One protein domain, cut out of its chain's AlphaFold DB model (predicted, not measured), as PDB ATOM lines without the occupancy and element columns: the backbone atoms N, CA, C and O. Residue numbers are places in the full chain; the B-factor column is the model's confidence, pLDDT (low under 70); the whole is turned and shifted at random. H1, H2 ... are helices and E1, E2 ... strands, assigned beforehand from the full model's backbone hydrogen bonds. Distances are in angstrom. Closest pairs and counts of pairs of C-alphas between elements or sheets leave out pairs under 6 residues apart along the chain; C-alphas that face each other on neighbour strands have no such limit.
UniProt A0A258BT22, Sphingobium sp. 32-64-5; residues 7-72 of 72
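Overview. This is residues 7 to 72 of the 72 residues of a protein of Sphingobium sp. 32-64-5 (UniProt A0A258BT22). One long helix, H2, packs with its first part on a small two-stranded hairpin, E1 and E2, mainly on E1, and a long unnamed loop, residues 24 to 47, leads away from the hairpin to the short helix H1, near the first part of H2. Residues 35 to 40 of that loop stick out. The printed part has 66 residues with two named strands and two named helices, in the order E1, E2, H1, H2; the two strands make one antiparallel sheet, order E1 - E2. The class is mixed, helices and strands, though under half of the residues are in named elements. The whole is loose, with a radius of gyration of the C-alphas of 13.6 A, and it spans 42 by 31 by 21 A.

Along the chain. Strand E1 is residues 12 to 15, 10.2 A from first to last C-alpha, and begins with the C-alpha of Val 12 at (164.802, 212.401, 97.347). Strand E2 is residues 20 to 23 and is 9.9 A long. Helix H1 is residues 48 to 51, 5.3 A long, with C-alpha 48 at (179.401, 211.881, 107.544). Helix H2 is residues 55 to 70, 23.4 A long, and ends with the C-alpha of Asp 70 at (163.356, 222.613, 112.523).

Arrangement. E1 and E2 form a hairpin, antiparallel at 169 degrees between their directions. The C-alphas of Val 15 and Arg 20 face each other at 4.3 A. N 12 and O 23 are within hydrogen-bond range at 3.0 A, and N 21 and O 14 at 2.9 A. E1 and H2 have 4 pairs of C-alphas within 8 A; their closest C-alphas, those of His 14 and Leu 56, are 6.4 A apart. E2 and H2 are apart, and so are E1 and H1. H1 and H2 are close but not clearly touching, their closest C-alphas, those of Gly 49 and Ala 58, being 7.4 A apart. In H2, 11 of 12 O i to N i+4 pairs are within hydrogen-bond range; H1 is too short for such a pair.

Size, cuts and confidence. The C-alphas farthest apart, those of His 18 and Asp 33, are 41.9 A from each other. The printed part has no cut and ends at residue 72, the chain's last. The link from E2 to H1, 24 residues, is long; those from E1 to E2 and from H1 to H2 are tight. Residues 35 to 40 stand free. The mean pLDDT of the printed part is 84.2; residues 66 to 72, of which 66 to 70 belong to H2, are under 70.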
ATOM      1  N   ALA A   7     158.682 207.469 108.684       90.25
ATOM      2  CA  ALA A   7     158.784 207.983 107.325       90.25
ATOM      3  C   ALA A   7     159.032 209.499 107.351       90.25
ATOM      4  O   ALA A   7     158.387 210.248 108.087       90.25
ATOM      5  N   LEU A   8     159.975 209.965 106.540       86.38
ATOM      6  CA  LEU A   8     160.178 211.383 106.294       86.38
ATOM      7  C   LEU A   8     159.275 211.806 105.134       86.38
ATOM      8  O   LEU A   8     159.305 211.212 104.062       86.38
ATOM      9  N   ASN A   9     158.487 212.860 105.354       71.94
ATOM     10  CA  ASN A   9     157.530 213.379 104.365       71.94
ATOM     11  C   ASN A   9     158.174 213.938 103.080       71.94
ATOM     12  O   ASN A   9     157.451 214.296 102.158       71.94
ATOM     13  N   GLU A  10     159.502 214.048 103.024       78.19
ATOM     14  CA  GLU A  10     160.236 214.540 101.861       78.19
ATOM     15  C   GLU A  10     161.093 213.403 101.300       78.19
ATOM     16  O   GLU A  10     161.997 212.897 101.971       78.19
ATOM     17  N   GLY A  11     160.760 212.967 100.085       80.81
ATOM     18  CA  GLY A  11     161.543 211.994  99.332       80.81
ATOM     19  C   GLY A  11     162.654 212.665  98.527       80.81
ATOM     20  O   GLY A  11     162.574 213.847  98.203       80.81
ATOM     21  N   VAL A  12     163.691 211.905  98.175       88.94
ATOM     22  CA  VAL A  12     164.802 212.401  97.347       88.94
ATOM     23  C   VAL A  12     164.656 211.881  95.926       88.94
ATOM     24  O   VAL A  12     164.593 210.674  95.701       88.94
ATOM     25  N   GLU A  13     164.670 212.798  94.961       91.12
ATOM     26  CA  GLU A  13     164.761 212.472  93.541       91.12
ATOM     27  C   GLU A  13     166.184 212.704  93.012       91.12
ATOM     28  O   GLU A  13     166.848 213.715  93.289       91.12
ATOM     29  N   HIS A  14     166.673 211.750  92.224       90.56
ATOM     30  CA  HIS A  14     167.923 211.891  91.489       90.56
ATOM     31  C   HIS A  14     167.777 211.347  90.073       90.56
ATOM     32  O   HIS A  14     167.308 210.227  89.867       90.56
ATOM     33  N   VAL A  15     168.209 212.147  89.104       92.81
ATOM     34  CA  VAL A  15     168.112 211.834  87.680       92.81
ATOM     35  C   VAL A  15     169.487 211.436  87.165       92.81
ATOM     36  O   VAL A  15     170.451 212.186  87.301       92.81
ATOM     37  N   PHE A  16     169.556 210.253  86.567       91.00
ATOM     38  CA  PHE A  16     170.673 209.787  85.755       91.00
ATOM     39  C   PHE A  16     170.322 209.958  84.274       91.00
ATOM     40  O   PHE A  16     169.176 210.227  83.919       91.00
ATOM     41  N   THR A  17     171.288 209.734  83.385       94.94
ATOM     42  CA  THR A  17     171.084 209.900  81.937       94.94
ATOM     43  C   THR A  17     169.953 209.031  81.366       94.94
ATOM     44  O   THR A  17     169.282 209.456  80.434       94.94
ATOM     45  N   HIS A  18     169.719 207.831  81.916       97.06
ATOM     46  CA  HIS A  18     168.772 206.849  81.353       97.06
ATOM     47  C   HIS A  18     167.559 206.550  82.241       97.06
ATOM     48  O   HIS A  18     166.615 205.901  81.797       97.06
ATOM     49  N   PHE A  19     167.589 206.961  83.505       95.56
ATOM     50  CA  PHE A  19     166.529 206.675  84.466       95.56
ATOM     51  C   PHE A  19     166.576 207.673  85.619       95.56
ATOM     52  O   PHE A  19     167.541 208.416  85.792       95.56
ATOM     53  N   ARG A  20     165.540 207.651  86.452       94.62
ATOM     54  CA  ARG A  20     165.487 208.416  87.696       94.62
ATOM     55  C   ARG A  20     165.164 207.508  88.869       94.62
ATOM     56  O   ARG A  20     164.465 206.510  88.706       94.62
ATOM     57  N   LEU A  21     165.661 207.880  90.039       93.38
ATOM     58  CA  LEU A  21     165.351 207.229  91.303       93.38
ATOM     59  C   LEU A  21     164.530 208.174  92.170       93.38
ATOM     60  O   LEU A  21     164.879 209.346  92.309       93.38
ATOM     61  N   LEU A  22     163.466 207.635  92.758       92.25
ATOM     62  CA  LEU A  22     162.645 208.298  93.760       92.25
ATOM     63  C   LEU A  22     162.793 207.508  95.053       92.25
ATOM     64  O   LEU A  22     162.465 206.323  95.094       92.25
ATOM     65  N   LEU A  23     163.332 208.145  96.086       92.44
ATOM     66  CA  LEU A  23     163.611 207.504  97.363       92.44
ATOM     67  C   LEU A  23     162.641 208.008  98.423       92.44
ATOM     68  O   LEU A  23     162.579 209.209  98.685       92.44
ATOM     69  N   SER A  24     161.965 207.076  99.089       91.50
ATOM     70  CA  SER A  24     161.304 207.325 100.371       91.50
ATOM     71  C   SER A  24     162.325 207.149 101.488       91.50
ATOM     72  O   SER A  24     162.961 206.098 101.587       91.50
ATOM     73  N   ILE A  25     162.500 208.167 102.328       90.75
ATOM     74  CA  ILE A  25     163.458 208.101 103.433       90.75
ATOM     75  C   ILE A  25     162.717 207.689 104.701       90.75
ATOM     76  O   ILE A  25     161.712 208.292 105.074       90.75
ATOM     77  N   HIS A  26     163.243 206.684 105.394       91.75
ATOM     78  CA  HIS A  26     162.762 206.257 106.701       91.75
ATOM     79  C   HIS A  26     163.902 206.365 107.708       91.75
ATOM     80  O   HIS A  26     165.039 206.010 107.402       91.75
ATOM     81  N   ARG A  27     163.603 206.859 108.911       89.69
ATOM     82  CA  ARG A  27     164.557 206.936 110.019       89.69
ATOM     83  C   ARG A  27     164.126 206.024 111.157       89.69
ATOM     84  O   ARG A  27     162.935 205.913 111.438       89.69
ATOM     85  N   LEU A  28     165.103 205.449 111.841       90.69
ATOM     86  CA  LEU A  28     164.908 204.718 113.084       90.69
ATOM     87  C   LEU A  28     165.863 205.297 114.125       90.69
ATOM     88  O   LEU A  28     167.059 205.415 113.867       90.69
ATOM     89  N   ALA A  29     165.330 205.669 115.285       89.38
ATOM     90  CA  ALA A  29     166.154 205.950 116.450       89.38
ATOM     91  C   ALA A  29     166.430 204.625 117.166       89.38
ATOM     92  O   ALA A  29     165.507 203.853 117.421       89.38
ATOM     93  N   VAL A  30     167.696 204.362 117.474       89.44
ATOM     94  CA  VAL A  30     168.134 203.146 118.169       89.44
ATOM     95  C   VAL A  30     168.813 203.507 119.485       89.44
ATOM     96  O   VAL A  30     169.231 204.650 119.688       89.44
ATOM     97  N   ALA A  31     168.922 202.534 120.390       89.12
ATOM     98  CA  ALA A  31     169.709 202.694 121.607       89.12
ATOM     99  C   ALA A  31     171.188 202.961 121.268       89.12
ATOM    100  O   ALA A  31     171.686 202.542 120.223       89.12
ATOM    101  N   ARG A  32     171.902 203.672 122.147       86.31
ATOM    102  CA  ARG A  32     173.290 204.112 121.902       86.31
ATOM    103  C   ARG A  32     174.272 202.947 121.719       86.31
ATOM    104  O   ARG A  32     175.264 203.094 121.018       86.31
ATOM    105  N   ASP A  33     174.002 201.824 122.364       87.88
ATOM    106  CA  ASP A  33     174.763 200.575 122.325       87.88
ATOM    107  C   ASP A  33     174.307 199.621 121.208       87.88
ATOM    108  O   ASP A  33     174.822 198.510 121.088       87.88
ATOM    109  N   CYS A  34     173.366 200.047 120.361       86.75
ATOM    110  CA  CYS A  34     172.935 199.268 119.211       86.75
ATOM    111  C   CYS A  34     174.095 199.091 118.223       86.75
ATOM    112  O   CYS A  34     174.687 200.061 117.748       86.75
ATOM    113  N   LEU A  35     174.402 197.842 117.882       83.75
ATOM    114  CA  LEU A  35     175.369 197.505 116.841       83.75
ATOM    115  C   LEU A  35     174.633 197.271 115.520       83.75
ATOM    116  O   LEU A  35     173.586 196.626 115.548       83.75
ATOM    117  N   PRO A  36     175.144 197.753 114.369       81.81
ATOM    118  CA  PRO A  36     174.502 197.519 113.083       81.81
ATOM    119  C   PRO A  36     174.463 196.019 112.776       81.81
ATOM    120  O   PRO A  36     175.475 195.330 112.906       81.81
ATOM    121  N   ASP A  37     173.318 195.517 112.316       79.81
ATOM    122  CA  ASP A  37     173.216 194.132 111.861       79.81
ATOM    123  C   ASP A  37     173.951 193.994 110.516       79.81
ATOM    124  O   ASP A  37     173.552 194.581 109.507       79.81
ATOM    125  N   GLY A  38     175.015 193.188 110.474       83.81
ATOM    126  CA  GLY A  38     175.735 192.856 109.242       83.81
ATOM    127  C   GLY A  38     176.877 193.814 108.887       83.81
ATOM    128  O   GLY A  38     177.596 194.306 109.752       83.81
ATOM    129  N   LYS A  39     177.115 194.018 107.583       82.81
ATOM    130  CA  LYS A  39     178.203 194.878 107.092       82.81
ATOM    131  C   LYS A  39     177.740 196.336 107.100       82.81
ATOM    132  O   LYS A  39     177.062 196.771 106.175       82.81
ATOM    133  N   GLY A  40     178.110 197.075 108.139       84.94
ATOM    134  CA  GLY A  40     177.835 198.501 108.283       84.94
ATOM    135  C   GLY A  40     178.645 199.099 109.429       84.94
ATOM    136  O   GLY A  40     179.162 198.371 110.272       84.94
ATOM    137  N   GLN A  41     178.764 200.423 109.451       88.56
ATOM    138  CA  GLN A  41     179.463 201.144 110.511       88.56
ATOM    139  C   GLN A  41     178.684 202.394 110.908       88.56
ATOM    140  O   GLN A  41     178.009 203.004 110.075       88.56
ATOM    141  N   TRP A  42     178.794 202.774 112.177       89.06
ATOM    142  CA  TRP A  42     178.281 204.050 112.656       89.06
ATOM    143  C   TRP A  42     179.237 205.177 112.274       89.06
ATOM    144  O   TRP A  42     180.445 205.053 112.456       89.06
ATOM    145  N   TRP A  43     178.676 206.272 111.766       91.06
ATOM    146  CA  TRP A  43     179.405 207.494 111.443       91.06
ATOM    147  C   TRP A  43     178.878 208.656 112.286       91.06
ATOM    148  O   TRP A  43     177.654 208.804 112.397       91.06
ATOM    149  N   PRO A  44     179.764 209.495 112.847       90.12
ATOM    150  CA  PRO A  44     179.372 210.792 113.382       90.12
ATOM    151  C   PRO A  44     178.692 211.638 112.300       90.12
ATOM    152  O   PRO A  44     179.078 211.603 111.131       90.12
ATOM    153  N   LEU A  45     177.652 212.390 112.672       86.56
ATOM    154  CA  LEU A  45     176.888 213.195 111.708       86.56
ATOM    155  C   LEU A  45     177.680 214.394 111.175       86.56
ATOM    156  O   LEU A  45     177.428 214.844 110.065       86.56
ATOM    157  N   ASP A  46     178.606 214.917 111.965       87.94
ATOM    158  CA  ASP A  46     179.527 215.993 111.611       87.94
ATOM    159  C   ASP A  46     180.636 215.537 110.650       87.94
ATOM    160  O   ASP A  46     181.101 216.339 109.844       87.94
ATOM    161  N   GLU A  47     180.982 214.248 110.655       90.50
ATOM    162  CA  GLU A  47     182.011 213.646 109.786       90.50
ATOM    163  C   GLU A  47     181.420 212.815 108.632       90.50
ATOM    164  O   GLU A  47     182.138 212.253 107.809       90.50
ATOM    165  N   ILE A  48     180.090 212.734 108.526       90.31
ATOM    166  CA  ILE A  48     179.401 211.881 107.544       90.31
ATOM    167  C   ILE A  48     179.753 212.213 106.083       90.31
ATOM    168  O   ILE A  48     179.613 211.365 105.202       90.31
ATOM    169  N   GLY A  49     180.207 213.442 105.809       85.88
ATOM    170  CA  GLY A  49     180.673 213.858 104.484       85.88
ATOM    171  C   GLY A  49     181.914 213.093 104.017       85.88
ATOM    172  O   GLY A  49     182.047 212.818 102.824       85.88
ATOM    173  N   ASP A  50     182.760 212.666 104.954       91.25
ATOM    174  CA  ASP A  50     184.012 211.956 104.679       91.25
ATOM    175  C   ASP A  50     183.802 210.449 104.475       91.25
ATOM    176  O   ASP A  50     184.701 209.736 104.029       91.25
ATOM    177  N   ALA A  51     182.580 209.953 104.704       90.88
ATOM    178  CA  ALA A  51     182.213 208.555 104.497       90.88
ATOM    179  C   ALA A  51     182.216 208.115 103.018       90.88
ATOM    180  O   ALA A  51     181.971 206.944 102.723       90.88
ATOM    181  N   GLY A  52     182.457 209.034 102.074       89.75
ATOM    182  CA  GLY A  52     182.496 208.730 100.641       89.75
ATOM    183  C   GLY A  52     181.125 208.357 100.070       89.75
ATOM    184  O   GLY A  52     181.031 207.542  99.149       89.75
ATOM    185  N   LEU A  53     180.049 208.920 100.629       90.88
ATOM    186  CA  LEU A  53     178.688 208.624 100.194       90.88
ATOM    187  C   LEU A  53     178.468 209.048  98.731       90.88
ATOM    188  O   LEU A  53     178.779 210.184  98.362       90.88
ATOM    189  N   PRO A  54     177.840 208.197  97.895       90.50
ATOM    190  CA  PRO A  54     177.339 208.623  96.595       90.50
ATOM    191  C   PRO A  54     176.408 209.835  96.728       90.50
ATOM    192  O   PRO A  54     175.656 209.955  97.697       90.50
ATOM    193  N   THR A  55     176.396 210.707  95.717       87.62
ATOM    194  CA  THR A  55     175.669 211.992  95.744       87.62
ATOM    195  C   THR A  55     174.182 211.860  96.082       87.62
ATOM    196  O   THR A  55     173.614 212.733  96.734       87.62
ATOM    197  N   LEU A  56     173.544 210.755  95.692       88.69
ATOM    198  CA  LEU A  56     172.175 210.429  96.090       88.69
ATOM    199  C   LEU A  56     172.012 210.313  97.617       88.69
ATOM    200  O   LEU A  56     171.090 210.900  98.173       88.69
ATOM    201  N   PHE A  57     172.904 209.593  98.299       89.69
ATOM    202  CA  PHE A  57     172.845 209.407  99.752       89.69
ATOM    203  C   PHE A  57     173.304 210.653 100.513       89.69
ATOM    204  O   PHE A  57     172.758 210.950 101.572       89.69
ATOM    205  N   ALA A  58     174.214 211.449  99.947       89.81
ATOM    206  CA  ALA A  58     174.546 212.761 100.504       89.81
ATOM    207  C   ALA A  58     173.312 213.690 100.566       89.81
ATOM    208  O   ALA A  58     173.102 214.384 101.561       89.81
ATOM    209  N   LYS A  59     172.434 213.653  99.548       88.06
ATOM    210  CA  LYS A  59     171.147 214.377  99.581       88.06
ATOM    211  C   LYS A  59     170.231 213.878 100.702       88.06
ATOM    212  O   LYS A  59     169.593 214.691 101.362       88.06
ATOM    213  N   VAL A  60     170.191 212.565 100.942       89.75
ATOM    214  CA  VAL A  60     169.410 211.972 102.042       89.75
ATOM    215  C   VAL A  60     169.875 212.524 103.390       89.75
ATOM    216  O   VAL A  60     169.048 212.994 104.167       89.75
ATOM    217  N   VAL A  61     171.188 212.548 103.638       89.06
ATOM    218  CA  VAL A  61     171.766 213.117 104.867       89.06
ATOM    219  C   VAL A  61     171.365 214.585 105.039       89.06
ATOM    220  O   VAL A  61     170.916 214.977 106.114       89.06
ATOM    221  N   HIS A  62     171.441 215.388 103.975       84.31
ATOM    222  CA  HIS A  62     171.029 216.792 104.022       84.31
ATOM    223  C   HIS A  62     169.550 216.966 104.417       84.31
ATOM    224  O   HIS A  62     169.239 217.774 105.297       84.31
ATOM    225  N   CYS A  63     168.644 216.181 103.824       83.88
ATOM    226  CA  CYS A  63     167.221 216.188 104.183       83.88
ATOM    227  C   CYS A  63     166.993 215.823 105.662       83.88
ATOM    228  O   CYS A  63     166.120 216.396 106.316       83.88
ATOM    229  N   MET A  64     167.786 214.899 106.214       80.88
ATOM    230  CA  MET A  64     167.677 214.493 107.620       80.88
ATOM    231  C   MET A  64     168.148 215.593 108.586       80.88
ATOM    232  O   MET A  64     167.480 215.830 109.595       80.88
ATOM    233  N   THR A  65     169.246 216.290 108.277       74.25
ATOM    234  CA  THR A  65     169.807 217.352 109.137       74.25
ATOM    235  C   THR A  65     168.910 218.582 109.206       74.25
ATOM    236  O   THR A  65     168.694 219.125 110.289       74.25
ATOM    237  N   LYS A  66     168.332 218.994 108.072       62.34
ATOM    238  CA  LYS A  66     167.458 220.173 107.994       62.34
ATOM    239  C   LYS A  66     166.261 220.049 108.946       62.34
ATOM    240  O   LYS A  66     165.984 220.938 109.742       62.34
ATOM    241  N   LYS A  67     165.641 218.867 108.981       56.09
ATOM    242  CA  LYS A  67     164.502 218.577 109.864       56.09
ATOM    243  C   LYS A  67     164.871 218.427 111.342       56.09
ATOM    244  O   LYS A  67     164.019 218.630 112.200       56.09
ATOM    245  N   ALA A  68     166.109 218.036 111.655       56.12
ATOM    246  CA  ALA A  68     166.585 217.984 113.037       56.12
ATOM    247  C   ALA A  68     166.744 219.392 113.640       56.12
ATOM    248  O   ALA A  68     166.615 219.550 114.851       56.12
ATOM    249  N   GLN A  69     166.993 220.398 112.798       50.03
ATOM    250  CA  GLN A  69     167.079 221.804 113.194       50.03
ATOM    251  C   GLN A  69     165.693 222.446 113.334       50.03
ATOM    252  O   GLN A  69     165.480 223.186 114.285       50.03
ATOM    253  N   ASP A  70     164.738 222.098 112.465       47.06
ATOM    254  CA  ASP A  70     163.356 222.613 112.523       47.06
ATOM    255  C   ASP A  70     162.526 222.052 113.699       47.06
ATOM    256  O   ASP A  70     161.459 222.568 114.019       47.06
ATOM    257  N   ALA A  71     162.988 220.966 114.329       46.66
ATOM    258  CA  ALA A  71     162.325 220.314 115.460       46.66
ATOM    259  C   ALA A  71     162.921 220.695 116.834       46.66
ATOM    260  O   ALA A  71     162.602 220.034 117.827       46.66
ATOM    261  N   ARG A  72     163.801 221.704 116.889       38.72
ATOM    262  CA  ARG A  72     164.451 222.209 118.107       38.72
ATOM    263  C   ARG A  72     163.950 223.603 118.462       38.72
ATOM    264  O   ARG A  72     163.797 223.844 119.679       38.72
TER     265      ARG A  72